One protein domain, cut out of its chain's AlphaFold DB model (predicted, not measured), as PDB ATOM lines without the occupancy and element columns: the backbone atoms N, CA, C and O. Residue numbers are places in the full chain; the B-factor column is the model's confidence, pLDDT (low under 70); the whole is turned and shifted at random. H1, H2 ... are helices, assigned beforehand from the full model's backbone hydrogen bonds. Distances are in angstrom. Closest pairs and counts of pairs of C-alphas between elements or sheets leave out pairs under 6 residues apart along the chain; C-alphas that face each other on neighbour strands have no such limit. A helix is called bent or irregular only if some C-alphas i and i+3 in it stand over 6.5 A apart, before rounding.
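This is residues 58 to 238 of the 239 residues of an uncharacterized protein of Microcoleus sp. SU_5_6 (UniProt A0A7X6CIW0). You are looking at an up-and-down bundle of four helices, H1 to H4, with a helical hairpin of H5 and H6 added beside H1 and H4. The long helices run nearly side by side, with H6 on the far side of H5 from the bundle. There are 181 printed residues with six named helices, H1 to H6 in order along the chain, and no named strand; the class is all helix. The whole is compact, with a radius of gyration of the C-alphas of 18.0 A and spans of 53 by 42 by 27 A.

Start with H1, residues 58 to 78, and H2, residues 90 to 115: they form a hairpin, opposite ways at a shallow tilt of 27 degrees, and touch, closest at the C-alphas of Pro 61 and Asn 100, 5.3 A. H2 has a kink of 55 degrees near residue 109. Go on to H3, residues 118 to 137, which touches residues 101 to 112 of H2 alone; the closest C-alphas are those of Glu 112 and Ser 118, 5.4 A. H4, residues 140 to 164, touches H3, closest at the C-alphas of Leu 124 and Glu 153, 5.9 A, and H1, closest at those of Leu 59 and Ser 158, 6.3 A. H5, residues 173 to 203, was assigned as one helix by its hydrogen bonds but is bent, with C-alphas 183 and 186 6.8 A apart; its arms H5a, 173 to 183, and H5b, 186 to 203, stand at 26 degrees. H5b only just touches residues 66 to 74 of H1, with 3 pairs of C-alphas within 8 A, the closest Pro 70 and Gly 194, 6.5 A. H6, residues 211 to 236, forms a hairpin with H5b, closest at the C-alphas of Met 189 and Leu 224, 6.1 A; H6 and H1 are apart. Every O i to N i+4 pair is within hydrogen-bond range in H4, H5a, H5b and H6, against 14 of 17 in H1, 19 of 22 in H2 and 14 of 16 in H3.

Find C-alpha 58 at (487.534, 419.562, 388.960); from there H1 runs 31.8 A. H2 spans 32.7 A, H3 29.4 A, H4 36.5 A, H5a 14.9 A and H5b 25.8 A. H6 runs 36.2 A to C-alpha 236 at (462.040, 416.828, 404.138).

The C-alphas farthest apart, of Pro 171 and Ser 207, are 53.1 A apart. The printed part has no cut, and its one long link is H1 to H2. Look for pLDDT under 70 at residues 78 to 88, 168 to 177 and 235 to 238.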
ATOM      1  N   TYR A  58     487.709 418.385 389.811       95.69
ATOM      2  CA  TYR A  58     487.534 419.562 388.960       95.69
ATOM      3  C   TYR A  58     486.516 420.569 389.529       95.69
ATOM      4  O   TYR A  58     486.725 421.784 389.489       95.69
ATOM      5  N   LEU A  59     485.420 420.099 390.132       91.69
ATOM      6  CA  LEU A  59     484.369 420.963 390.685       91.69
ATOM      7  C   LEU A  59     484.792 421.723 391.952       91.69
ATOM      8  O   LEU A  59     484.204 422.762 392.269       91.69
ATOM      9  N   ARG A  60     485.798 421.244 392.696       91.75
ATOM     10  CA  ARG A  60     486.277 421.904 393.928       91.75
ATOM     11  C   ARG A  60     486.759 423.345 393.703       91.75
ATOM     12  O   ARG A  60     486.215 424.222 394.383       91.75
ATOM     13  N   PRO A  61     487.722 423.630 392.803       94.38
ATOM     14  CA  PRO A  61     488.140 425.004 392.521       94.38
ATOM     15  C   PRO A  61     487.006 425.846 391.920       94.38
ATOM     16  O   PRO A  61     486.824 426.994 392.321       94.38
ATOM     17  N   LEU A  62     486.157 425.277 391.053       92.12
ATOM     18  CA  LEU A  62     484.991 425.990 390.502       92.12
ATOM     19  C   LEU A  62     484.018 426.449 391.596       92.12
ATOM     20  O   LEU A  62     483.534 427.580 391.568       92.12
ATOM     21  N   ARG A  63     483.758 425.608 392.604       88.50
ATOM     22  CA  ARG A  63     482.927 425.979 393.758       88.50
ATOM     23  C   ARG A  63     483.522 427.154 394.535       88.50
ATOM     24  O   ARG A  63     482.775 428.052 394.904       88.50
ATOM     25  N   GLN A  64     484.837 427.169 394.752       91.31
ATOM     26  CA  GLN A  64     485.506 428.285 395.428       91.31
ATOM     27  C   GLN A  64     485.446 429.575 394.595       91.31
ATOM     28  O   GLN A  64     485.194 430.646 395.143       91.31
ATOM     29  N   LEU A  65     485.586 429.490 393.267       92.25
ATOM     30  CA  LEU A  65     485.410 430.646 392.379       92.25
ATOM     31  C   LEU A  65     483.986 431.219 392.455       92.25
ATOM     32  O   LEU A  65     483.830 432.437 392.551       92.25
ATOM     33  N   ARG A  66     482.954 430.363 392.487       87.56
ATOM     34  CA  ARG A  66     481.551 430.795 392.676       87.56
ATOM     35  C   ARG A  66     481.318 431.509 394.002       87.56
ATOM     36  O   ARG A  66     480.455 432.376 394.071       87.56
ATOM     37  N   GLU A  67     482.081 431.168 395.033       86.56
ATOM     38  CA  GLU A  67     482.006 431.829 396.332       86.56
ATOM     39  C   GLU A  67     482.750 433.175 396.341       86.56
ATOM     40  O   GLU A  67     482.217 434.175 396.827       86.56
ATOM     41  N   TYR A  68     483.973 433.223 395.807       91.19
ATOM     42  CA  TYR A  68     484.842 434.397 395.926       91.19
ATOM     43  C   TYR A  68     484.538 435.503 394.913       91.19
ATOM     44  O   TYR A  68     484.688 436.678 395.246       91.19
ATOM     45  N   ILE A  69     484.085 435.174 393.698       91.12
ATOM     46  CA  ILE A  69     483.811 436.185 392.662       91.12
ATOM     47  C   ILE A  69     482.696 437.161 393.074       91.12
ATOM     48  O   ILE A  69     482.929 438.369 392.978       91.12
ATOM     49  N   PRO A  70     481.532 436.719 393.594       86.88
ATOM     50  CA  PRO A  70     480.497 437.642 394.065       86.88
ATOM     51  C   PRO A  70     480.959 438.493 395.253       86.88
ATOM     52  O   PRO A  70     480.583 439.659 395.370       86.88
ATOM     53  N   GLN A  71     481.807 437.942 396.129       87.25
ATOM     54  CA  GLN A  71     482.397 438.701 397.236       87.25
ATOM     55  C   GLN A  71     483.340 439.792 396.718       87.25
ATOM     56  O   GLN A  71     483.275 440.928 397.183       87.25
ATOM     57  N   LEU A  72     484.172 439.474 395.722       86.12
ATOM     58  CA  LEU A  72     485.044 440.451 395.078       86.12
ATOM     59  C   LEU A  72     484.234 441.534 394.349       86.12
ATOM     60  O   LEU A  72     484.576 442.710 394.458       86.12
ATOM     61  N   GLN A  73     483.152 441.160 393.653       86.00
ATOM     62  CA  GLN A  73     482.229 442.121 393.042       86.00
ATOM     63  C   GLN A  73     481.711 443.098 394.096       86.00
ATOM     64  O   GLN A  73     481.816 444.307 393.914       86.00
ATOM     65  N   LEU A  74     481.246 442.583 395.235       80.88
ATOM     66  CA  LEU A  74     480.751 443.400 396.335       80.88
ATOM     67  C   LEU A  74     481.799 444.389 396.867       80.88
ATOM     68  O   LEU A  74     481.492 445.558 397.068       80.88
ATOM     69  N   LEU A  75     483.041 443.942 397.081       79.19
ATOM     70  CA  LEU A  75     484.121 444.819 397.549       79.19
ATOM     71  C   LEU A  75     484.491 445.879 396.506       79.19
ATOM     72  O   LEU A  75     484.752 447.029 396.848       79.19
ATOM     73  N   ASN A  76     484.489 445.527 395.222       78.25
ATOM     74  CA  ASN A  76     484.770 446.495 394.166       78.25
ATOM     75  C   ASN A  76     483.640 447.516 394.000       78.25
ATOM     76  O   ASN A  76     483.917 448.673 393.690       78.25
ATOM     77  N   TYR A  77     482.402 447.144 394.326       73.38
ATOM     78  CA  TYR A  77     481.286 448.078 394.473       73.38
ATOM     79  C   TYR A  77     481.513 449.117 395.580       73.38
ATOM     80  O   TYR A  77     481.151 450.281 395.415       73.38
ATOM     81  N   GLN A  78     482.190 448.749 396.672       69.06
ATOM     82  CA  GLN A  78     482.534 449.687 397.750       69.06
ATOM     83  C   GLN A  78     483.542 450.760 397.315       69.06
ATOM     84  O   GLN A  78     483.577 451.832 397.914       69.06
ATOM     85  N   ARG A  79     484.315 450.556 396.234       65.88
ATOM     86  CA  ARG A  79     485.142 451.639 395.655       65.88
ATOM     87  C   ARG A  79     484.292 452.821 395.187       65.88
ATOM     88  O   ARG A  79     484.771 453.949 395.176       65.88
ATOM     89  N   PHE A  80     483.035 452.559 394.838       64.31
ATOM     90  CA  PHE A  80     482.046 453.567 394.473       64.31
ATOM     91  C   PHE A  80     481.213 454.041 395.684       64.31
ATOM     92  O   PHE A  80     480.400 454.949 395.535       64.31
ATOM     93  N   ASN A  81     481.433 453.476 396.888       61.22
ATOM     94  CA  ASN A  81     480.834 453.918 398.154       61.22
ATOM     95  C   ASN A  81     481.721 453.639 399.389       61.22
ATOM     96  O   ASN A  81     481.591 452.587 400.027       61.22
ATOM     97  N   PRO A  82     482.565 454.610 399.788       59.72
ATOM     98  CA  PRO A  82     483.523 454.471 400.891       59.72
ATOM     99  C   PRO A  82     482.906 454.236 402.280       59.72
ATOM    100  O   PRO A  82     483.634 453.934 403.222       59.72
ATOM    101  N   SER A  83     481.587 454.401 402.439       59.50
ATOM    102  CA  SER A  83     480.898 454.263 403.732       59.50
ATOM    103  C   SER A  83     480.705 452.808 404.187       59.50
ATOM    104  O   SER A  83     480.423 452.553 405.358       59.50
ATOM    105  N   LEU A  84     480.897 451.838 403.287       56.50
ATOM    106  CA  LEU A  84     480.753 450.409 403.565       56.50
ATOM    107  C   LEU A  84     482.105 449.814 403.993       56.50
ATOM    108  O   LEU A  84     482.777 449.139 403.220       56.50
ATOM    109  N   GLY A  85     482.518 450.086 405.231       54.44
ATOM    110  CA  GLY A  85     483.753 449.549 405.807       54.44
ATOM    111  C   GLY A  85     483.695 448.036 406.054       54.44
ATOM    112  O   GLY A  85     482.751 447.537 406.660       54.44
ATOM    113  N   ASN A  86     484.729 447.313 405.613       56.69
ATOM    114  CA  ASN A  86     485.084 445.980 406.103       56.69
ATOM    115  C   ASN A  86     486.593 445.728 405.947       56.69
ATOM    116  O   ASN A  86     487.264 446.340 405.121       56.69
ATOM    117  N   SER A  87     487.107 444.819 406.775       52.00
ATOM    118  CA  SER A  87     488.523 444.518 407.021       52.00
ATOM    119  C   SER A  87     489.153 443.476 406.084       52.00
ATOM    120  O   SER A  87     490.359 443.256 406.160       52.00
ATOM    121  N   GLN A  88     488.378 442.834 405.200       58.97
ATOM    122  CA  GLN A  88     488.923 441.901 404.207       58.97
ATOM    123  C   GLN A  88     489.437 442.685 402.995       58.97
ATOM    124  O   GLN A  88     488.671 443.357 402.304       58.97
ATOM    125  N   SER A  89     490.737 442.591 402.733       70.56
ATOM    126  CA  SER A  89     491.361 443.247 401.589       70.56
ATOM    127  C   SER A  89     490.868 442.616 400.283       70.56
ATOM    128  O   SER A  89     490.918 441.397 400.119       70.56
ATOM    129  N   ALA A  90     490.445 443.439 399.316       78.50
ATOM    130  CA  ALA A  90     490.168 442.978 397.952       78.50
ATOM    131  C   ALA A  90     491.365 442.211 397.355       78.50
ATOM    132  O   ALA A  90     491.167 441.265 396.599       78.50
ATOM    133  N   ALA A  91     492.594 442.551 397.764       81.94
ATOM    134  CA  ALA A  91     493.798 441.845 397.338       81.94
ATOM    135  C   ALA A  91     493.858 440.396 397.860       81.94
ATOM    136  O   ALA A  91     494.334 439.523 397.140       81.94
ATOM    137  N   ASP A  92     493.336 440.111 399.060       87.06
ATOM    138  CA  ASP A  92     493.312 438.743 399.601       87.06
ATOM    139  C   ASP A  92     492.353 437.855 398.802       87.06
ATOM    140  O   ASP A  92     492.667 436.704 398.496       87.06
ATOM    141  N   LEU A  93     491.170 438.382 398.456       88.75
ATOM    142  CA  LEU A  93     490.211 437.666 397.611       88.75
ATOM    143  C   LEU A  93     490.749 437.482 396.193       88.75
ATOM    144  O   LEU A  93     490.610 436.398 395.639       88.75
ATOM    145  N   GLU A  94     491.397 438.498 395.625       88.44
ATOM    146  CA  GLU A  94     492.058 438.394 394.321       88.44
ATOM    147  C   GLU A  94     493.121 437.291 394.320       88.44
ATOM    148  O   GLU A  94     493.109 436.443 393.431       88.44
ATOM    149  N   ALA A  95     493.969 437.227 395.351       91.25
ATOM    150  CA  ALA A  95     494.958 436.162 395.500       91.25
ATOM    151  C   ALA A  95     494.314 434.769 395.634       91.25
ATOM    152  O   ALA A  95     494.787 433.812 395.022       91.25
ATOM    153  N   LYS A  96     493.211 434.640 396.387       93.94
ATOM    154  CA  LYS A  96     492.461 433.374 396.489       93.94
ATOM    155  C   LYS A  96     491.840 432.956 395.158       93.94
ATOM    156  O   LYS A  96     491.835 431.766 394.846       93.94
ATOM    157  N   ILE A  97     491.295 433.903 394.399       94.56
ATOM    158  CA  ILE A  97     490.707 433.636 393.082       94.56
ATOM    159  C   ILE A  97     491.797 433.189 392.109       94.56
ATOM    160  O   ILE A  97     491.626 432.179 391.435       94.56
ATOM    161  N   GLU A  98     492.939 433.873 392.093       94.25
ATOM    162  CA  GLU A  98     494.069 433.516 391.235       94.25
ATOM    163  C   GLU A  98     494.619 432.121 391.559       94.25
ATOM    164  O   GLU A  98     494.782 431.293 390.665       94.25
ATOM    165  N   ALA A  99     494.802 431.803 392.844       95.38
ATOM    166  CA  ALA A  99     495.206 430.463 393.269       95.38
ATOM    167  C   ALA A  99     494.202 429.381 392.828       95.38
ATOM    168  O   ALA A  99     494.595 428.272 392.468       95.38
ATOM    169  N   ASN A 100     492.902 429.697 392.820       95.88
ATOM    170  CA  ASN A 100     491.874 428.785 392.328       95.88
ATOM    171  C   ASN A 100     491.898 428.614 390.813       95.88
ATOM    172  O   ASN A 100     491.703 427.498 390.344       95.88
ATOM    173  N   PHE A 101     492.169 429.676 390.053       96.25
ATOM    174  CA  PHE A 101     492.372 429.565 388.611       96.25
ATOM    175  C   PHE A 101     493.600 428.722 388.269       96.25
ATOM    176  O   PHE A 101     493.515 427.886 387.377       96.25
ATOM    177  N   GLN A 102     494.693 428.845 389.023       95.38
ATOM    178  CA  GLN A 102     495.874 427.989 388.858       95.38
ATOM    179  C   GLN A 102     495.582 426.524 389.213       95.38
ATOM    180  O   GLN A 102     496.001 425.607 388.507       95.38
ATOM    181  N   ALA A 103     494.848 426.275 390.302       96.12
ATOM    182  CA  ALA A 103     494.418 424.924 390.659       96.12
ATOM    183  C   ALA A 103     493.496 424.322 389.587       96.12
ATOM    184  O   ALA A 103     493.646 423.151 389.232       96.12
ATOM    185  N   LEU A 104     492.582 425.132 389.050       96.75
ATOM    186  CA  LEU A 104     491.692 424.752 387.961       96.75
ATOM    187  C   LEU A 104     492.480 424.428 386.689       96.75
ATOM    188  O   LEU A 104     492.265 423.369 386.125       96.75
ATOM    189  N   GLU A 105     493.441 425.265 386.298       96.56
ATOM    190  CA  GLU A 105     494.307 425.040 385.134       96.56
ATOM    191  C   GLU A 105     495.100 423.731 385.250       96.56
ATOM    192  O   GLU A 105     495.146 422.930 384.318       96.56
ATOM    193  N   ASN A 106     495.699 423.470 386.416       96.12
ATOM    194  CA  ASN A 106     496.427 422.223 386.661       96.12
ATOM    195  C   ASN A 106     495.519 420.990 386.575       96.12
ATOM    196  O   ASN A 106     495.960 419.919 386.150       96.12
ATOM    197  N   THR A 107     494.266 421.136 387.004       96.38
ATOM    198  CA  THR A 107     493.261 420.074 386.941       96.38
ATOM    199  C   THR A 107     492.779 419.871 385.505       96.38
ATOM    200  O   THR A 107     492.711 418.735 385.043       96.38
ATOM    201  N   ASP A 108     492.544 420.959 384.770       96.88
ATOM    202  CA  ASP A 108     492.115 420.943 383.374       96.88
ATOM    203  C   ASP A 108     493.154 420.286 382.472       96.88
ATOM    204  O   ASP A 108     492.842 419.290 381.833       96.88
ATOM    205  N   ARG A 109     494.430 420.674 382.552       95.94
ATOM    206  CA  ARG A 109     495.513 420.034 381.775       95.94
ATOM    207  C   ARG A 109     495.603 418.515 381.951       95.94
ATOM    208  O   ARG A 109     496.126 417.817 381.087       95.94
ATOM    209  N   ARG A 110     495.165 417.990 383.099       95.88
ATOM    210  CA  ARG A 110     495.156 416.547 383.380       95.88
ATOM    211  C   ARG A 110     493.898 415.856 382.869       95.88
ATOM    212  O   ARG A 110     493.966 414.679 382.525       95.88
ATOM    213  N   LEU A 111     492.762 416.546 382.895       96.38
ATOM    214  CA  LEU A 111     491.436 415.944 382.743       96.38
ATOM    215  C   LEU A 111     490.689 416.414 381.493       96.38
ATOM    216  O   LEU A 111     489.637 415.861 381.190       96.38
ATOM    217  N   GLU A 112     491.225 417.372 380.740       94.50
ATOM    218  CA  GLU A 112     490.547 418.016 379.614       94.50
ATOM    219  C   GLU A 112     490.105 417.033 378.530       94.50
ATOM    220  O   GLU A 112     488.988 417.117 378.029       94.50
ATOM    221  N   SER A 113     490.933 416.029 378.234       93.44
ATOM    222  CA  SER A 113     490.621 414.984 377.253       93.44
ATOM    223  C   SER A 113     489.591 413.974 377.764       93.44
ATOM    224  O   SER A 113     488.911 413.330 376.969       93.44
ATOM    225  N   ILE A 114     489.464 413.834 379.087       93.38
ATOM    226  CA  ILE A 114     488.539 412.903 379.747       93.38
ATOM    227  C   ILE A 114     487.162 413.556 379.931       93.38
ATOM    228  O   ILE A 114     486.142 412.888 379.758       93.38
ATOM    229  N   LEU A 115     487.138 414.844 380.290       93.44
ATOM    230  CA  LEU A 115     485.936 415.595 380.661       93.44
ATOM    231  C   LEU A 115     485.447 416.563 379.570       93.44
ATOM    232  O   LEU A 115     484.373 417.145 379.729       93.44
ATOM    233  N   ASP A 116     486.185 416.714 378.468       94.00
ATOM    234  CA  ASP A 116     485.886 417.619 377.349       94.00
ATOM    235  C   ASP A 116     485.600 419.057 377.817       94.00
ATOM    236  O   ASP A 116     484.490 419.589 377.678       94.00
ATOM    237  N   THR A 117     486.614 419.647 378.460       95.62
ATOM    238  CA  THR A 117     486.541 420.955 379.130       95.62
ATOM    239  C   THR A 117     487.373 422.057 378.476       95.62
ATOM    240  O   THR A 117     487.058 423.223 378.731       95.62
ATOM    241  N   SER A 118     488.341 421.735 377.602       91.69
ATOM    242  CA  SER A 118     489.351 422.684 377.088       91.69
ATOM    243  C   SER A 118     488.741 424.000 376.593       91.69
ATOM    244  O   SER A 118     489.081 425.070 377.084       91.69
ATOM    245  N   GLU A 119     487.750 423.946 375.690       93.94
ATOM    246  CA  GLU A 119     487.166 425.161 375.094       93.94
ATOM    247  C   GLU A 119     486.508 426.077 376.144       93.94
ATOM    248  O   GLU A 119     486.621 427.305 376.095       93.94
ATOM    249  N   LYS A 120     485.787 425.482 377.102       93.06
ATOM    250  CA  LYS A 120     485.060 426.225 378.140       93.06
ATOM    251  C   LYS A 120     486.020 426.791 379.180       93.06
ATOM    252  O   LYS A 120     485.841 427.934 379.604       93.06
ATOM    253  N   PHE A 121     487.026 426.009 379.569       96.81
ATOM    254  CA  PHE A 121     488.079 426.451 380.471       96.81
ATOM    255  C   PHE A 121     488.877 427.607 379.861       96.81
ATOM    256  O   PHE A 121     488.963 428.666 380.484       96.81
ATOM    257  N   ASP A 122     489.356 427.461 378.623       95.19
ATOM    258  CA  ASP A 122     490.118 428.495 377.921       95.19
ATOM    259  C   ASP A 122     489.339 429.807 377.853       95.19
ATOM    260  O   ASP A 122     489.853 430.875 378.189       95.19
ATOM    261  N   ARG A 123     488.058 429.740 377.477       94.94
ATOM    262  CA  ARG A 123     487.191 430.919 377.418       94.94
ATOM    263  C   ARG A 123     487.055 431.599 378.781       94.94
ATOM    264  O   ARG A 123     487.167 432.824 378.868       94.94
ATOM    265  N   LEU A 124     486.810 430.825 379.837       95.75
ATOM    266  CA  LEU A 124     486.697 431.342 381.198       95.75
ATOM    267  C   LEU A 124     488.013 431.998 381.652       95.75
ATOM    268  O   LEU A 124     487.997 433.120 382.162       95.75
ATOM    269  N   TYR A 125     489.142 431.326 381.432       94.38
ATOM    270  CA  TYR A 125     490.460 431.797 381.841       94.38
ATOM    271  C   TYR A 125     490.866 433.078 381.103       94.38
ATOM    272  O   TYR A 125     491.269 434.059 381.731       94.38
ATOM    273  N   GLN A 126     490.668 433.135 379.784       93.00
ATOM    274  CA  GLN A 126     490.937 434.336 378.985       93.00
ATOM    275  C   GLN A 126     490.072 435.523 379.426       93.00
ATOM    276  O   GLN A 126     490.562 436.650 379.534       93.00
ATOM    277  N   ASN A 127     488.792 435.290 379.733       92.00
ATOM    278  CA  ASN A 127     487.911 436.337 380.249       92.00
ATOM    279  C   ASN A 127     488.381 436.865 381.610       92.00
ATOM    280  O   ASN A 127     488.358 438.077 381.828       92.00
ATOM    281  N   TRP A 128     488.852 435.989 382.502       91.88
ATOM    282  CA  TRP A 128     489.432 436.391 383.784       91.88
ATOM    283  C   TRP A 128     490.713 437.221 383.619       91.88
ATOM    284  O   TRP A 128     490.837 438.288 384.222       91.88
ATOM    285  N   GLN A 129     491.636 436.791 382.757       91.56
ATOM    286  CA  GLN A 129     492.877 437.527 382.482       91.56
ATOM    287  C   GLN A 129     492.587 438.920 381.898       91.56
ATOM    288  O   GLN A 129     493.117 439.931 382.364       91.56
ATOM    289  N   ASN A 130     491.662 439.004 380.937       89.50
ATOM    290  CA  ASN A 130     491.211 440.282 380.379       89.50
ATOM    291  C   ASN A 130     490.554 441.177 381.435       89.50
ATOM    292  O   ASN A 130     490.785 442.391 381.443       89.50
ATOM    293  N   PHE A 131     489.768 440.581 382.337       86.38
ATOM    294  CA  PHE A 131     489.170 441.274 383.470       86.38
ATOM    295  C   PHE A 131     490.233 441.921 384.357       86.38
ATOM    296  O   PHE A 131     490.163 443.119 384.619       86.38
ATOM    297  N   GLN A 132     491.266 441.174 384.746       84.12
ATOM    298  CA  GLN A 132     492.340 441.680 385.602       84.12
ATOM    299  C   GLN A 132     493.119 442.848 384.986       84.12
ATOM    300  O   GLN A 132     493.440 443.812 385.690       84.12
ATOM    301  N   LEU A 133     493.386 442.797 383.678       84.81
ATOM    302  CA  LEU A 133     494.177 443.814 382.981       84.81
ATOM    303  C   LEU A 133     493.443 445.153 382.832       84.81
ATOM    304  O   LEU A 133     494.056 446.206 382.990       84.81
ATOM    305  N   ARG A 134     492.140 445.124 382.528       82.38
ATOM    306  CA  ARG A 134     491.367 446.317 382.122       82.38
ATOM    307  C   ARG A 134     490.419 446.854 383.190       82.38
ATOM    308  O   ARG A 134     489.755 447.864 382.979       82.38
ATOM    309  N   ARG A 135     490.382 446.223 384.363       74.69
ATOM    310  CA  ARG A 135     489.472 446.566 385.466       74.69
ATOM    311  C   ARG A 135     489.445 448.050 385.851       74.69
ATOM    312  O   ARG A 135     488.428 448.539 386.328       74.69
ATOM    313  N   ARG A 136     490.545 448.789 385.695       72.31
ATOM    314  CA  ARG A 136     490.605 450.209 386.095       72.31
ATOM    315  C   ARG A 136     489.897 451.153 385.120       72.31
ATOM    316  O   ARG A 136     489.600 452.275 385.511       72.31
ATOM    317  N   ASP A 137     489.587 450.681 383.917       76.44
ATOM    318  CA  ASP A 137     489.110 451.518 382.813       76.44
ATOM    319  C   ASP A 137     487.594 451.391 382.576       76.44
ATOM    320  O   ASP A 137     487.041 452.027 381.678       76.44
ATOM    321  N   TRP A 138     486.900 450.553 383.353       79.06
ATOM    322  CA  TRP A 138     485.498 450.206 383.118       79.06
ATOM    323  C   TRP A 138     484.514 450.958 384.011       79.06
ATOM    324  O   TRP A 138     484.744 451.162 385.202       79.06
ATOM    325  N   SER A 139     483.372 451.320 383.418       79.44
ATOM    326  CA  SER A 139     482.215 451.843 384.142       79.44
ATOM    327  C   SER A 139     481.582 450.771 385.037       79.44
ATOM    328  O   SER A 139     481.777 449.571 384.833       79.44
ATOM    329  N   LEU A 140     480.776 451.210 386.008       75.31
ATOM    330  CA  LEU A 140     480.055 450.325 386.929       75.31
ATOM    331  C   LEU A 140     479.142 449.323 386.196       75.31
ATOM    332  O   LEU A 140     479.101 448.147 386.543       75.31
ATOM    333  N   GLU A 141     478.461 449.780 385.144       78.19
ATOM    334  CA  GLU A 141     477.583 448.944 384.317       78.19
ATOM    335  C   GLU A 141     478.367 447.853 383.571       78.19
ATOM    336  O   GLU A 141     477.985 446.682 383.585       78.19
ATOM    337  N   THR A 142     479.522 448.203 382.995       83.62
ATOM    338  CA  THR A 142     480.411 447.231 382.343       83.62
ATOM    339  C   THR A 142     480.938 446.201 383.344       83.62
ATOM    340  O   THR A 142     481.017 445.015 383.026       83.62
ATOM    341  N   TYR A 143     481.250 446.625 384.572       81.12
ATOM    342  CA  TYR A 143     481.676 445.729 385.647       81.12
ATOM    343  C   TYR A 143     480.640 444.645 385.961       81.12
ATOM    344  O   TYR A 143     481.004 443.475 386.087       81.12
ATOM    345  N   ASP A 144     479.359 445.004 386.057       81.62
ATOM    346  CA  ASP A 144     478.294 444.035 386.331       81.62
ATOM    347  C   ASP A 144     478.166 442.976 385.260       81.62
ATOM    348  O   ASP A 144     478.079 441.787 385.571       81.62
ATOM    349  N   VAL A 145     478.154 443.415 384.002       87.19
ATOM    350  CA  VAL A 145     478.033 442.515 382.858       87.19
ATOM    351  C   VAL A 145     479.187 441.516 382.866       87.19
ATOM    352  O   VAL A 145     478.973 440.322 382.671       87.19
ATOM    353  N   LEU A 146     480.405 441.969 383.161       87.94
ATOM    354  CA  LEU A 146     481.582 441.105 383.195       87.94
ATOM    355  C   LEU A 146     481.560 440.106 384.355       87.94
ATOM    356  O   LEU A 146     481.854 438.930 384.138       87.94
ATOM    357  N   TYR A 147     481.166 440.528 385.559       88.69
ATOM    358  CA  TYR A 147     481.014 439.612 386.693       88.69
ATOM    359  C   TYR A 147     479.924 438.563 386.450       88.69
ATOM    360  O   TYR A 147     480.142 437.377 386.704       88.69
ATOM    361  N   GLN A 148     478.776 438.972 385.905       87.19
ATOM    362  CA  GLN A 148     477.694 438.047 385.553       87.19
ATOM    363  C   GLN A 148     478.122 437.072 384.447       87.19
ATOM    364  O   GLN A 148     477.813 435.880 384.524       87.19
ATOM    365  N   ASN A 149     478.891 437.537 383.459       90.62
ATOM    366  CA  ASN A 149     479.457 436.674 382.424       90.62
ATOM    367  C   ASN A 149     480.440 435.652 383.014       90.62
ATOM    368  O   ASN A 149     480.325 434.471 382.701       90.62
ATOM    369  N   LEU A 150     481.345 436.058 383.913       91.75
ATOM    370  CA  LEU A 150     482.269 435.133 384.589       91.75
ATOM    371  C   LEU A 150     481.522 434.042 385.366       91.75
ATOM    372  O   LEU A 150     481.828 432.861 385.215       91.75
ATOM    373  N   LEU A 151     480.511 434.415 386.155       88.06
ATOM    374  CA  LEU A 151     479.691 433.449 386.895       88.06
ATOM    375  C   LEU A 151     478.929 432.502 385.959       88.06
ATOM    376  O   LEU A 151     478.816 431.310 386.241       88.06
ATOM    377  N   THR A 152     478.440 433.015 384.830       87.81
ATOM    378  CA  THR A 152     477.761 432.205 383.812       87.81
ATOM    379  C   THR A 152     478.707 431.179 383.191       87.81
ATOM    380  O   THR A 152     478.335 430.016 383.060       87.81
ATOM    381  N   GLU A 153     479.934 431.570 382.846       91.44
ATOM    382  CA  GLU A 153     480.934 430.650 382.292       91.44
ATOM    383  C   GLU A 153     481.386 429.600 383.320       91.44
ATOM    384  O   GLU A 153     481.511 428.426 382.974       91.44
ATOM    385  N   ILE A 154     481.532 429.971 384.598       91.44
ATOM    386  CA  ILE A 154     481.829 429.009 385.674       91.44
ATOM    387  C   ILE A 154     480.712 427.976 385.824       91.44
ATOM    388  O   ILE A 154     480.994 426.786 385.984       91.44
ATOM    389  N   ASN A 155     479.450 428.406 385.763       85.69
ATOM    390  CA  ASN A 155     478.315 427.486 385.822       85.69
ATOM    391  C   ASN A 155     478.297 426.561 384.602       85.69
ATOM    392  O   ASN A 155     478.272 425.354 384.779       85.69
ATOM    393  N   ARG A 156     478.459 427.096 383.384       87.50
ATOM    394  CA  ARG A 156     478.526 426.286 382.153       87.50
ATOM    395  C   ARG A 156     479.643 425.246 382.174       87.50
ATOM    396  O   ARG A 156     479.472 424.154 381.638       87.50
ATOM    397  N   LEU A 157     480.799 425.595 382.735       92.50
ATOM    398  CA  LEU A 157     481.905 424.659 382.901       92.50
ATOM    399  C   LEU A 157     481.587 423.614 383.981       92.50
ATOM    400  O   LEU A 157     481.850 422.436 383.771       92.50
ATOM    401  N   SER A 158     480.962 424.021 385.088       88.88
ATOM    402  CA  SER A 158     480.505 423.094 386.133       88.88
ATOM    403  C   SER A 158     479.480 422.092 385.601       88.88
ATOM    404  O   SER A 158     479.600 420.908 385.893       88.88
ATOM    405  N   ASP A 159     478.520 422.551 384.793       84.94
ATOM    406  CA  ASP A 159     477.507 421.705 384.155       84.94
ATOM    407  C   ASP A 159     478.176 420.693 383.221       84.94
ATOM    408  O   ASP A 159     477.935 419.495 383.330       84.94
ATOM    409  N   ARG A 160     479.108 421.158 382.372       89.88
ATOM    410  CA  ARG A 160     479.866 420.278 381.473       89.88
ATOM    411  C   ARG A 160     480.608 419.189 382.237       89.88
ATOM    412  O   ARG A 160     480.546 418.035 381.833       89.88
ATOM    413  N   VAL A 161     481.299 419.561 383.312       91.38
ATOM    414  CA  VAL A 161     482.027 418.620 384.171       91.38
ATOM    415  C   VAL A 161     481.064 417.645 384.833       91.38
ATOM    416  O   VAL A 161     481.355 416.455 384.865       91.38
ATOM    417  N   GLY A 162     479.922 418.119 385.337       86.06
ATOM    418  CA  GLY A 162     478.871 417.265 385.888       86.06
ATOM    419  C   GLY A 162     478.431 416.205 384.881       86.06
ATOM    420  O   GLY A 162     478.545 415.018 385.166       86.06
ATOM    421  N   ASP A 163     478.062 416.631 383.672       86.44
ATOM    422  CA  ASP A 163     477.585 415.749 382.603       86.44
ATOM    423  C   ASP A 163     478.629 414.707 382.168       86.44
ATOM    424  O   ASP A 163     478.295 413.547 381.925       86.44
ATOM    425  N   THR A 164     479.903 415.094 382.036       89.88
ATOM    426  CA  THR A 164     480.953 414.204 381.501       89.88
ATOM    427  C   THR A 164     481.623 413.324 382.554       89.88
ATOM    428  O   THR A 164     482.283 412.341 382.198       89.88
ATOM    429  N   SER A 165     481.437 413.642 383.838       89.62
ATOM    430  CA  SER A 165     481.980 412.880 384.969       89.62
ATOM    431  C   SER A 165     481.027 411.830 385.543       89.62
ATOM    432  O   SER A 165     481.410 411.121 386.467       89.62
ATOM    433  N   ASN A 166     479.812 411.713 385.006       85.44
ATOM    434  CA  ASN A 166     478.738 410.856 385.516       85.44
ATOM    435  C   ASN A 166     478.237 411.167 386.939       85.44
ATOM    436  O   ASN A 166     477.301 410.513 387.403       85.44
ATOM    437  N   LEU A 167     478.728 412.244 387.567       78.62
ATOM    438  CA  LEU A 167     477.908 413.025 388.500       78.62
ATOM    439  C   LEU A 167     476.621 413.432 387.736       78.62
ATOM    440  O   LEU A 167     476.565 413.251 386.545       78.62
ATOM    441  N   ILE A 168     475.535 413.959 388.276       67.94
ATOM    442  CA  ILE A 168     474.237 414.106 387.555       67.94
ATOM    443  C   ILE A 168     473.567 412.769 387.127       67.94
ATOM    444  O   ILE A 168     472.349 412.671 387.254       67.94
ATOM    445  N   LEU A 169     474.296 411.739 386.675       57.78
ATOM    446  CA  LEU A 169     473.754 410.486 386.119       57.78
ATOM    447  C   LEU A 169     473.721 409.292 387.094       57.78
ATOM    448  O   LEU A 169     473.355 408.197 386.661       57.78
ATOM    449  N   ASP A 170     474.079 409.460 388.372       52.00
ATOM    450  CA  ASP A 170     474.011 408.362 389.353       52.00
ATOM    451  C   ASP A 170     472.565 407.808 389.447       52.00
ATOM    452  O   ASP A 170     471.635 408.573 389.731       52.00
ATOM    453  N   PRO A 171     472.342 406.504 389.174       47.28
ATOM    454  CA  PRO A 171     471.027 405.869 389.251       47.28
ATOM    455  C   PRO A 171     470.469 405.734 390.676       47.28
ATOM    456  O   PRO A 171     469.289 405.397 390.816       47.28
ATOM    457  N   ASP A 172     471.270 405.954 391.725       51.28
ATOM    458  CA  ASP A 172     470.764 405.974 393.097       51.28
ATOM    459  C   ASP A 172     470.036 407.300 393.384       51.28
ATOM    460  O   ASP A 172     470.614 408.389 393.317       51.28
ATOM    461  N   LEU A 173     468.735 407.214 393.694       48.47
ATOM    462  CA  LEU A 173     467.864 408.375 393.909       48.47
ATOM    463  C   LEU A 173     468.411 409.313 394.992       48.47
ATOM    464  O   LEU A 173     468.262 410.530 394.880       48.47
ATOM    465  N   ASP A 174     469.066 408.770 396.018       53.62
ATOM    466  CA  ASP A 174     469.599 409.574 397.113       53.62
ATOM    467  C   ASP A 174     470.851 410.365 396.677       53.62
ATOM    468  O   ASP A 174     470.995 411.535 397.054       53.62
ATOM    469  N   THR A 175     471.709 409.801 395.810       62.62
ATOM    470  CA  THR A 175     472.825 410.546 395.195       62.62
ATOM    471  C   THR A 175     472.319 411.545 394.161       62.62
ATOM    472  O   THR A 175     472.827 412.664 394.111       62.62
ATOM    473  N   TYR A 176     471.288 411.203 393.385       62.50
ATOM    474  CA  TYR A 176     470.651 412.132 392.451       62.50
ATOM    475  C   TYR A 176     470.155 413.391 393.165       62.50
ATOM    476  O   TYR A 176     470.472 414.501 392.739       62.50
ATOM    477  N   TYR A 177     469.436 413.240 394.280       65.88
ATOM    478  CA  TYR A 177     468.994 414.388 395.061       65.88
ATOM    479  C   TYR A 177     470.197 415.117 395.674       65.88
ATOM    480  O   TYR A 177     470.348 416.319 395.488       65.88
ATOM    481  N   LEU A 178     471.148 414.427 396.309       71.44
ATOM    482  CA  LEU A 178     472.344 415.106 396.825       71.44
ATOM    483  C   LEU A 178     473.079 415.916 395.736       71.44
ATOM    484  O   LEU A 178     473.533 417.032 396.002       71.44
ATOM    485  N   MET A 179     473.155 415.410 394.505       70.62
ATOM    486  CA  MET A 179     473.709 416.125 393.355       70.62
ATOM    487  C   MET A 179     472.817 417.276 392.886       70.62
ATOM    488  O   MET A 179     473.340 418.369 392.691       70.62
ATOM    489  N   ASP A 180     471.499 417.104 392.780       76.50
ATOM    490  CA  ASP A 180     470.560 418.198 392.485       76.50
ATOM    491  C   ASP A 180     470.712 419.334 393.506       76.50
ATOM    492  O   ASP A 180     470.901 420.495 393.139       76.50
ATOM    493  N   ALA A 181     470.754 419.008 394.800       80.12
ATOM    494  CA  ALA A 181     470.998 419.985 395.850       80.12
ATOM    495  C   ALA A 181     472.363 420.666 395.699       80.12
ATOM    496  O   ALA A 181     472.444 421.894 395.709       80.12
ATOM    497  N   THR A 182     473.445 419.897 395.587       77.38
ATOM    498  CA  THR A 182     474.811 420.436 395.688       77.38
ATOM    499  C   THR A 182     475.329 421.080 394.406       77.38
ATOM    500  O   THR A 182     476.099 422.041 394.487       77.38
ATOM    501  N   LEU A 183     474.913 420.587 393.242       74.94
ATOM    502  CA  LEU A 183     475.386 421.045 391.937       74.94
ATOM    503  C   LEU A 183     474.447 422.065 391.293       74.94
ATOM    504  O   LEU A 183     474.939 422.941 390.584       74.94
ATOM    505  N   LEU A 184     473.139 421.998 391.568       80.19
ATOM    506  CA  LEU A 184     472.140 422.847 390.910       80.19
ATOM    507  C   LEU A 184     471.503 423.839 391.888       80.19
ATOM    508  O   LEU A 184     471.700 425.052 391.770       80.19
ATOM    509  N   LYS A 185     470.781 423.344 392.900       82.50
ATOM    510  CA  LYS A 185     469.922 424.173 393.761       82.50
ATOM    511  C   LYS A 185     470.716 425.102 394.678       82.50
ATOM    512  O   LYS A 185     470.422 426.294 394.728       82.50
ATOM    513  N   LEU A 186     471.727 424.604 395.396       83.75
ATOM    514  CA  LEU A 186     472.529 425.426 396.312       83.75
ATOM    515  C   LEU A 186     473.306 426.526 395.567       83.75
ATOM    516  O   LEU A 186     473.222 427.679 396.003       83.75
ATOM    517  N   PRO A 187     474.003 426.252 394.443       80.62
ATOM    518  CA  PRO A 187     474.620 427.311 393.646       80.62
ATOM    519  C   PRO A 187     473.607 428.340 393.120       80.62
ATOM    520  O   PRO A 187     473.884 429.539 393.150       80.62
ATOM    521  N   GLU A 188     472.414 427.909 392.697       86.00
ATOM    522  CA  GLU A 188     471.351 428.820 392.254       86.00
ATOM    523  C   GLU A 188     470.853 429.724 393.395       86.00
ATOM    524  O   GLU A 188     470.731 430.940 393.215       86.00
ATOM    525  N   MET A 189     470.635 429.175 394.594       88.12
ATOM    526  CA  MET A 189     470.277 429.965 395.780       88.12
ATOM    527  C   MET A 189     471.364 430.981 396.133       88.12
ATOM    528  O   MET A 189     471.053 432.139 396.415       88.12
ATOM    529  N   GLN A 190     472.636 430.568 396.100       83.12
ATOM    530  CA  GLN A 190     473.771 431.458 396.352       83.12
ATOM    531  C   GLN A 190     473.810 432.606 395.342       83.12
ATOM    532  O   GLN A 190     473.996 433.757 395.740       83.12
ATOM    533  N   LYS A 191     473.561 432.318 394.057       83.56
ATOM    534  CA  LYS A 191     473.448 433.345 393.018       83.56
ATOM    535  C   LYS A 191     472.327 434.337 393.334       83.56
ATOM    536  O   LYS A 191     472.577 435.536 393.335       83.56
ATOM    537  N   ILE A 192     471.118 433.858 393.640       89.44
ATOM    538  CA  ILE A 192     469.965 434.727 393.933       89.44
ATOM    539  C   ILE A 192     470.237 435.619 395.150       89.44
ATOM    540  O   ILE A 192     469.951 436.815 395.117       89.44
ATOM    541  N   LEU A 193     470.821 435.067 396.216       88.62
ATOM    542  CA  LEU A 193     471.216 435.842 397.394       88.62
ATOM    543  C   LEU A 193     472.283 436.893 397.059       88.62
ATOM    544  O   LEU A 193     472.202 438.024 397.543       88.62
ATOM    545  N   GLY A 194     473.255 436.539 396.215       83.31
ATOM    546  CA  GLY A 194     474.250 437.467 395.682       83.31
ATOM    547  C   GLY A 194     473.611 438.616 394.900       83.31
ATOM    548  O   GLY A 194     473.910 439.777 395.180       83.31
ATOM    549  N   ASP A 195     472.674 438.306 394.002       87.31
ATOM    550  CA  ASP A 195     471.942 439.292 393.198       87.31
ATOM    551  C   ASP A 195     471.110 440.238 394.089       87.31
ATOM    552  O   ASP A 195     471.173 441.458 393.920       87.31
ATOM    553  N   ILE A 196     470.397 439.713 395.099       89.62
ATOM    554  CA  ILE A 196     469.652 440.527 396.083       89.62
ATOM    555  C   ILE A 196     470.599 441.462 396.840       89.62
ATOM    556  O   ILE A 196     470.304 442.649 397.009       89.62
ATOM    557  N   ARG A 197     471.740 440.944 397.310       85.56
ATOM    558  CA  ARG A 197     472.724 441.726 398.067       85.56
ATOM    559  C   ARG A 197     473.331 442.836 397.212       85.56
ATOM    560  O   ARG A 197     473.450 443.963 397.691       85.56
ATOM    561  N   LEU A 198     473.680 442.532 395.965       84.12
ATOM    562  CA  LEU A 198     474.225 443.498 395.015       84.12
ATOM    563  C   LEU A 198     473.213 444.605 394.701       84.12
ATOM    564  O   LEU A 198     473.546 445.786 394.781       84.12
ATOM    565  N   LEU A 199     471.965 444.236 394.405       87.38
ATOM    566  CA  LEU A 199     470.887 445.188 394.140       87.38
ATOM    567  C   LEU A 199     470.613 446.084 395.356       87.38
ATOM    568  O   LEU A 199     470.492 447.298 395.218       87.38
ATOM    569  N   SER A 200     470.611 445.508 396.559       86.31
ATOM    570  CA  SER A 200     470.450 446.264 397.809       86.31
ATOM    571  C   SER A 200     471.578 447.278 398.025       86.31
ATOM    572  O   SER A 200     471.329 448.387 398.493       86.31
ATOM    573  N   GLN A 201     472.817 446.934 397.655       80.75
ATOM    574  CA  GLN A 201     473.927 447.884 397.715       80.75
ATOM    575  C   GLN A 201     473.788 449.009 396.697       80.75
ATOM    576  O   GLN A 201     474.006 450.156 397.070       80.75
ATOM    577  N   LYS A 202     473.379 448.712 395.458       81.25
ATOM    578  CA  LYS A 202     473.112 449.734 394.430       81.25
ATOM    579  C   LYS A 202     472.054 450.737 394.878       81.25
ATOM    580  O   LYS A 202     472.284 451.936 394.785       81.25
ATOM    581  N   ILE A 203     470.950 450.246 395.442       86.62
ATOM    582  CA  ILE A 203     469.886 451.077 396.021       86.62
ATOM    583  C   ILE A 203     470.432 451.989 397.125       86.62
ATOM    584  O   ILE A 203     470.008 453.131 397.256       86.62
ATOM    585  N   SER A 204     471.391 451.510 397.923       82.31
ATOM    586  CA  SER A 204     472.017 452.324 398.970       82.31
ATOM    587  C   SER A 204     472.899 453.458 398.424       82.31
ATOM    588  O   SER A 204     473.290 454.326 399.203       82.31
ATOM    589  N   LEU A 205     473.252 453.446 397.131       76.06
ATOM    590  CA  LEU A 205     473.989 454.525 396.455       76.06
ATOM    591  C   LEU A 205     473.074 455.649 395.971       76.06
ATOM    592  O   LEU A 205     473.549 456.743 395.675       76.06
ATOM    593  N   THR A 206     471.779 455.374 395.852       78.62
ATOM    594  CA  THR A 206     470.772 456.300 395.342       78.62
ATOM    595  C   THR A 206     469.864 456.768 396.481       78.62
ATOM    596  O   THR A 206     469.909 456.257 397.599       78.62
ATOM    597  N   SER A 207     469.013 457.765 396.232       78.88
ATOM    598  CA  SER A 207     468.102 458.330 397.246       78.88
ATOM    599  C   SER A 207     466.918 457.413 397.617       78.88
ATOM    600  O   SER A 207     465.903 457.894 398.122       78.88
ATOM    601  N   GLY A 208     467.018 456.105 397.357       80.38
ATOM    602  CA  GLY A 208     465.987 455.101 397.613       80.38
ATOM    603  C   GLY A 208     465.680 454.216 396.401       80.38
ATOM    604  O   GLY A 208     466.016 454.547 395.269       80.38
ATOM    605  N   ALA A 209     465.010 453.088 396.657       86.25
ATOM    606  CA  ALA A 209     464.697 452.088 395.634       86.25
ATOM    607  C   ALA A 209     463.576 452.536 394.686       86.25
ATOM    608  O   ALA A 209     462.486 452.900 395.159       86.25
ATOM    609  N   THR A 210     463.805 452.403 393.378       91.56
ATOM    610  CA  THR A 210     462.789 452.597 392.333       91.56
ATOM    611  C   THR A 210     461.705 451.512 392.387       91.56
ATOM    612  O   THR A 210     461.823 450.507 393.098       91.56
ATOM    613  N   ALA A 211     460.606 451.708 391.652       90.94
ATOM    614  CA  ALA A 211     459.542 450.707 391.564       90.94
ATOM    615  C   ALA A 211     460.047 449.409 390.910       90.94
ATOM    616  O   ALA A 211     459.727 448.312 391.373       90.94
ATOM    617  N   GLU A 212     460.888 449.538 389.887       90.94
ATOM    618  CA  GLU A 212     461.508 448.439 389.154       90.94
ATOM    619  C   GLU A 212     462.449 447.626 390.052       90.94
ATOM    620  O   GLU A 212     462.362 446.399 390.087       90.94
ATOM    621  N   GLU A 213     463.305 448.287 390.835       91.12
ATOM    622  CA  GLU A 213     464.230 447.621 391.761       91.12
ATOM    623  C   GLU A 213     463.478 446.855 392.862       91.12
ATOM    624  O   GLU A 213     463.831 445.723 393.201       91.12
ATOM    625  N   ARG A 214     462.382 447.424 393.384       90.44
ATOM    626  CA  ARG A 214     461.504 446.734 394.346       90.44
ATOM    627  C   ARG A 214     460.858 445.497 393.731       90.44
ATOM    628  O   ARG A 214     460.835 444.444 394.370       90.44
ATOM    629  N   ALA A 215     460.361 445.603 392.498       93.31
ATOM    630  CA  ALA A 215     459.783 444.472 391.779       93.31
ATOM    631  C   ALA A 215     460.818 443.355 391.552       93.31
ATOM    632  O   ALA A 215     460.502 442.179 391.745       93.31
ATOM    633  N   GLN A 216     462.067 443.709 391.226       93.25
ATOM    634  CA  GLN A 216     463.161 442.746 391.079       93.25
ATOM    635  C   GLN A 216     463.471 442.010 392.390       93.25
ATOM    636  O   GLN A 216     463.572 440.784 392.379       93.25
ATOM    637  N   ILE A 217     463.557 442.712 393.528       93.25
ATOM    638  CA  ILE A 217     463.780 442.066 394.838       93.25
ATOM    639  C   ILE A 217     462.643 441.094 395.175       93.25
ATOM    640  O   ILE A 217     462.906 439.988 395.651       93.25
ATOM    641  N   ILE A 218     461.386 441.472 394.912       94.12
ATOM    642  CA  ILE A 218     460.221 440.604 395.139       94.12
ATOM    643  C   ILE A 218     460.312 439.343 394.269       94.12
ATOM    644  O   ILE A 218     460.144 438.237 394.785       94.12
ATOM    645  N   ALA A 219     460.631 439.487 392.980       95.12
ATOM    646  CA  ALA A 219     460.778 438.357 392.063       95.12
ATOM    647  C   ALA A 219     461.907 437.402 392.488       95.12
ATOM    648  O   ALA A 219     461.705 436.186 392.543       95.12
ATOM    649  N   LEU A 220     463.077 437.941 392.851       94.31
ATOM    650  CA  LEU A 220     464.213 437.158 393.348       94.31
ATOM    651  C   LEU A 220     463.864 436.427 394.651       94.31
ATOM    652  O   LEU A 220     464.156 435.240 394.791       94.31
ATOM    653  N   SER A 221     463.177 437.105 395.574       93.19
ATOM    654  CA  SER A 221     462.724 436.515 396.838       93.19
ATOM    655  C   SER A 221     461.720 435.382 396.607       93.19
ATOM    656  O   SER A 221     461.819 434.337 397.247       93.19
ATOM    657  N   GLY A 222     460.790 435.551 395.660       93.38
ATOM    658  CA  GLY A 222     459.842 434.507 395.263       93.38
ATOM    659  C   GLY A 222     460.541 433.268 394.698       93.38
ATOM    660  O   GLY A 222     460.249 432.151 395.124       93.38
ATOM    661  N   ARG A 223     461.527 433.456 393.812       94.50
ATOM    662  CA  ARG A 223     462.327 432.350 393.256       94.50
ATOM    663  C   ARG A 223     463.141 431.629 394.334       94.50
ATOM    664  O   ARG A 223     463.169 430.403 394.350       94.50
ATOM    665  N   LEU A 224     463.748 432.366 395.268       93.31
ATOM    666  CA  LEU A 224     464.479 431.775 396.395       93.31
ATOM    667  C   LEU A 224     463.563 430.915 397.279       93.31
ATOM    668  O   LEU A 224     463.935 429.811 397.670       93.31
ATOM    669  N   GLN A 225     462.352 431.402 397.570       91.31
ATOM    670  CA  GLN A 225     461.354 430.638 398.320       91.31
ATOM    671  C   GLN A 225     460.921 429.372 397.579       91.31
ATOM    672  O   GLN A 225     460.743 428.340 398.221       91.31
ATOM    673  N   GLN A 226     460.762 429.440 396.256       91.94
ATOM    674  CA  GLN A 226     460.433 428.275 395.441       91.94
ATOM    675  C   GLN A 226     461.535 427.215 395.520       91.94
ATOM    676  O   GLN A 226     461.242 426.082 395.883       91.94
ATOM    677  N   ILE A 227     462.798 427.586 395.291       89.88
ATOM    678  CA  ILE A 227     463.920 426.638 395.374       89.88
ATOM    679  C   ILE A 227     464.017 426.025 396.775       89.88
ATOM    680  O   ILE A 227     464.217 424.821 396.913       89.88
ATOM    681  N   ASN A 228     463.825 426.830 397.824       87.75
ATOM    682  CA  ASN A 228     463.832 426.327 399.193       87.75
ATOM    683  C   ASN A 228     462.679 425.342 399.465       87.75
ATOM    684  O   ASN A 228     462.864 424.377 400.203       87.75
ATOM    685  N   ARG A 229     461.497 425.553 398.867       87.12
ATOM    686  CA  ARG A 229     460.383 424.592 398.939       87.12
ATOM    687  C   ARG A 229     460.681 423.315 398.167       87.12
ATOM    688  O   ARG A 229     460.390 422.249 398.694       87.12
ATOM    689  N   ASP A 230     461.267 423.414 396.977       85.25
ATOM    690  CA  ASP A 230     461.647 422.251 396.170       85.25
ATOM    691  C   ASP A 230     462.674 421.390 396.917       85.25
ATOM    692  O   ASP A 230     462.510 420.176 397.019       85.25
ATOM    693  N   LEU A 231     463.683 422.024 397.529       84.25
ATOM    694  CA  LEU A 231     464.608 421.350 398.438       84.25
ATOM    695  C   LEU A 231     463.834 420.708 399.602       84.25
ATOM    696  O   LEU A 231     463.894 419.499 399.799       84.25
ATOM    697  N   ALA A 232     463.041 421.471 400.355       82.06
ATOM    698  CA  ALA A 232     462.307 420.922 401.495       82.06
ATOM    699  C   ALA A 232     461.362 419.760 401.120       82.06
ATOM    700  O   ALA A 232     461.219 418.828 401.903       82.06
ATOM    701  N   ALA A 233     460.743 419.771 399.939       80.62
ATOM    702  CA  ALA A 233     459.898 418.677 399.464       80.62
ATOM    703  C   ALA A 233     460.715 417.418 399.128       80.62
ATOM    704  O   ALA A 233     460.330 416.310 399.510       80.62
ATOM    705  N   ASN A 234     461.861 417.598 398.468       76.38
ATOM    706  CA  ASN A 234     462.726 416.503 398.037       76.38
ATOM    707  C   ASN A 234     463.521 415.875 399.202       76.38
ATOM    708  O   ASN A 234     463.751 414.670 399.180       76.38
ATOM    709  N   TYR A 235     463.883 416.644 400.243       69.69
ATOM    710  CA  TYR A 235     464.690 416.158 401.387       69.69
ATOM    711  C   TYR A 235     463.923 416.050 402.718       69.69
ATOM    712  O   TYR A 235     464.359 415.339 403.617       69.69
ATOM    713  N   GLY A 236     462.797 416.751 402.880       54.91
ATOM    714  CA  GLY A 236     462.040 416.828 404.138       54.91
ATOM    715  C   GLY A 236     460.936 415.782 404.303       54.91
ATOM    716  O   GLY A 236     460.392 415.654 405.392       54.91
ATOM    717  N   SER A 237     460.607 415.004 403.267       53.38
ATOM    718  CA  SER A 237     459.633 413.900 403.363       53.38
ATOM    719  C   SER A 237     460.207 412.609 403.971       53.38
ATOM    720  O   SER A 237     459.508 411.598 404.035       53.38
ATOM    721  N   ARG A 238     461.481 412.621 404.389       49.69
ATOM    722  CA  ARG A 238     462.249 411.425 404.778       49.69
ATOM    723  C   ARG A 238     463.010 411.536 406.110       49.69
ATOM    724  O   ARG A 238     463.852 410.684 406.383       49.69
TER     725      ARG A 238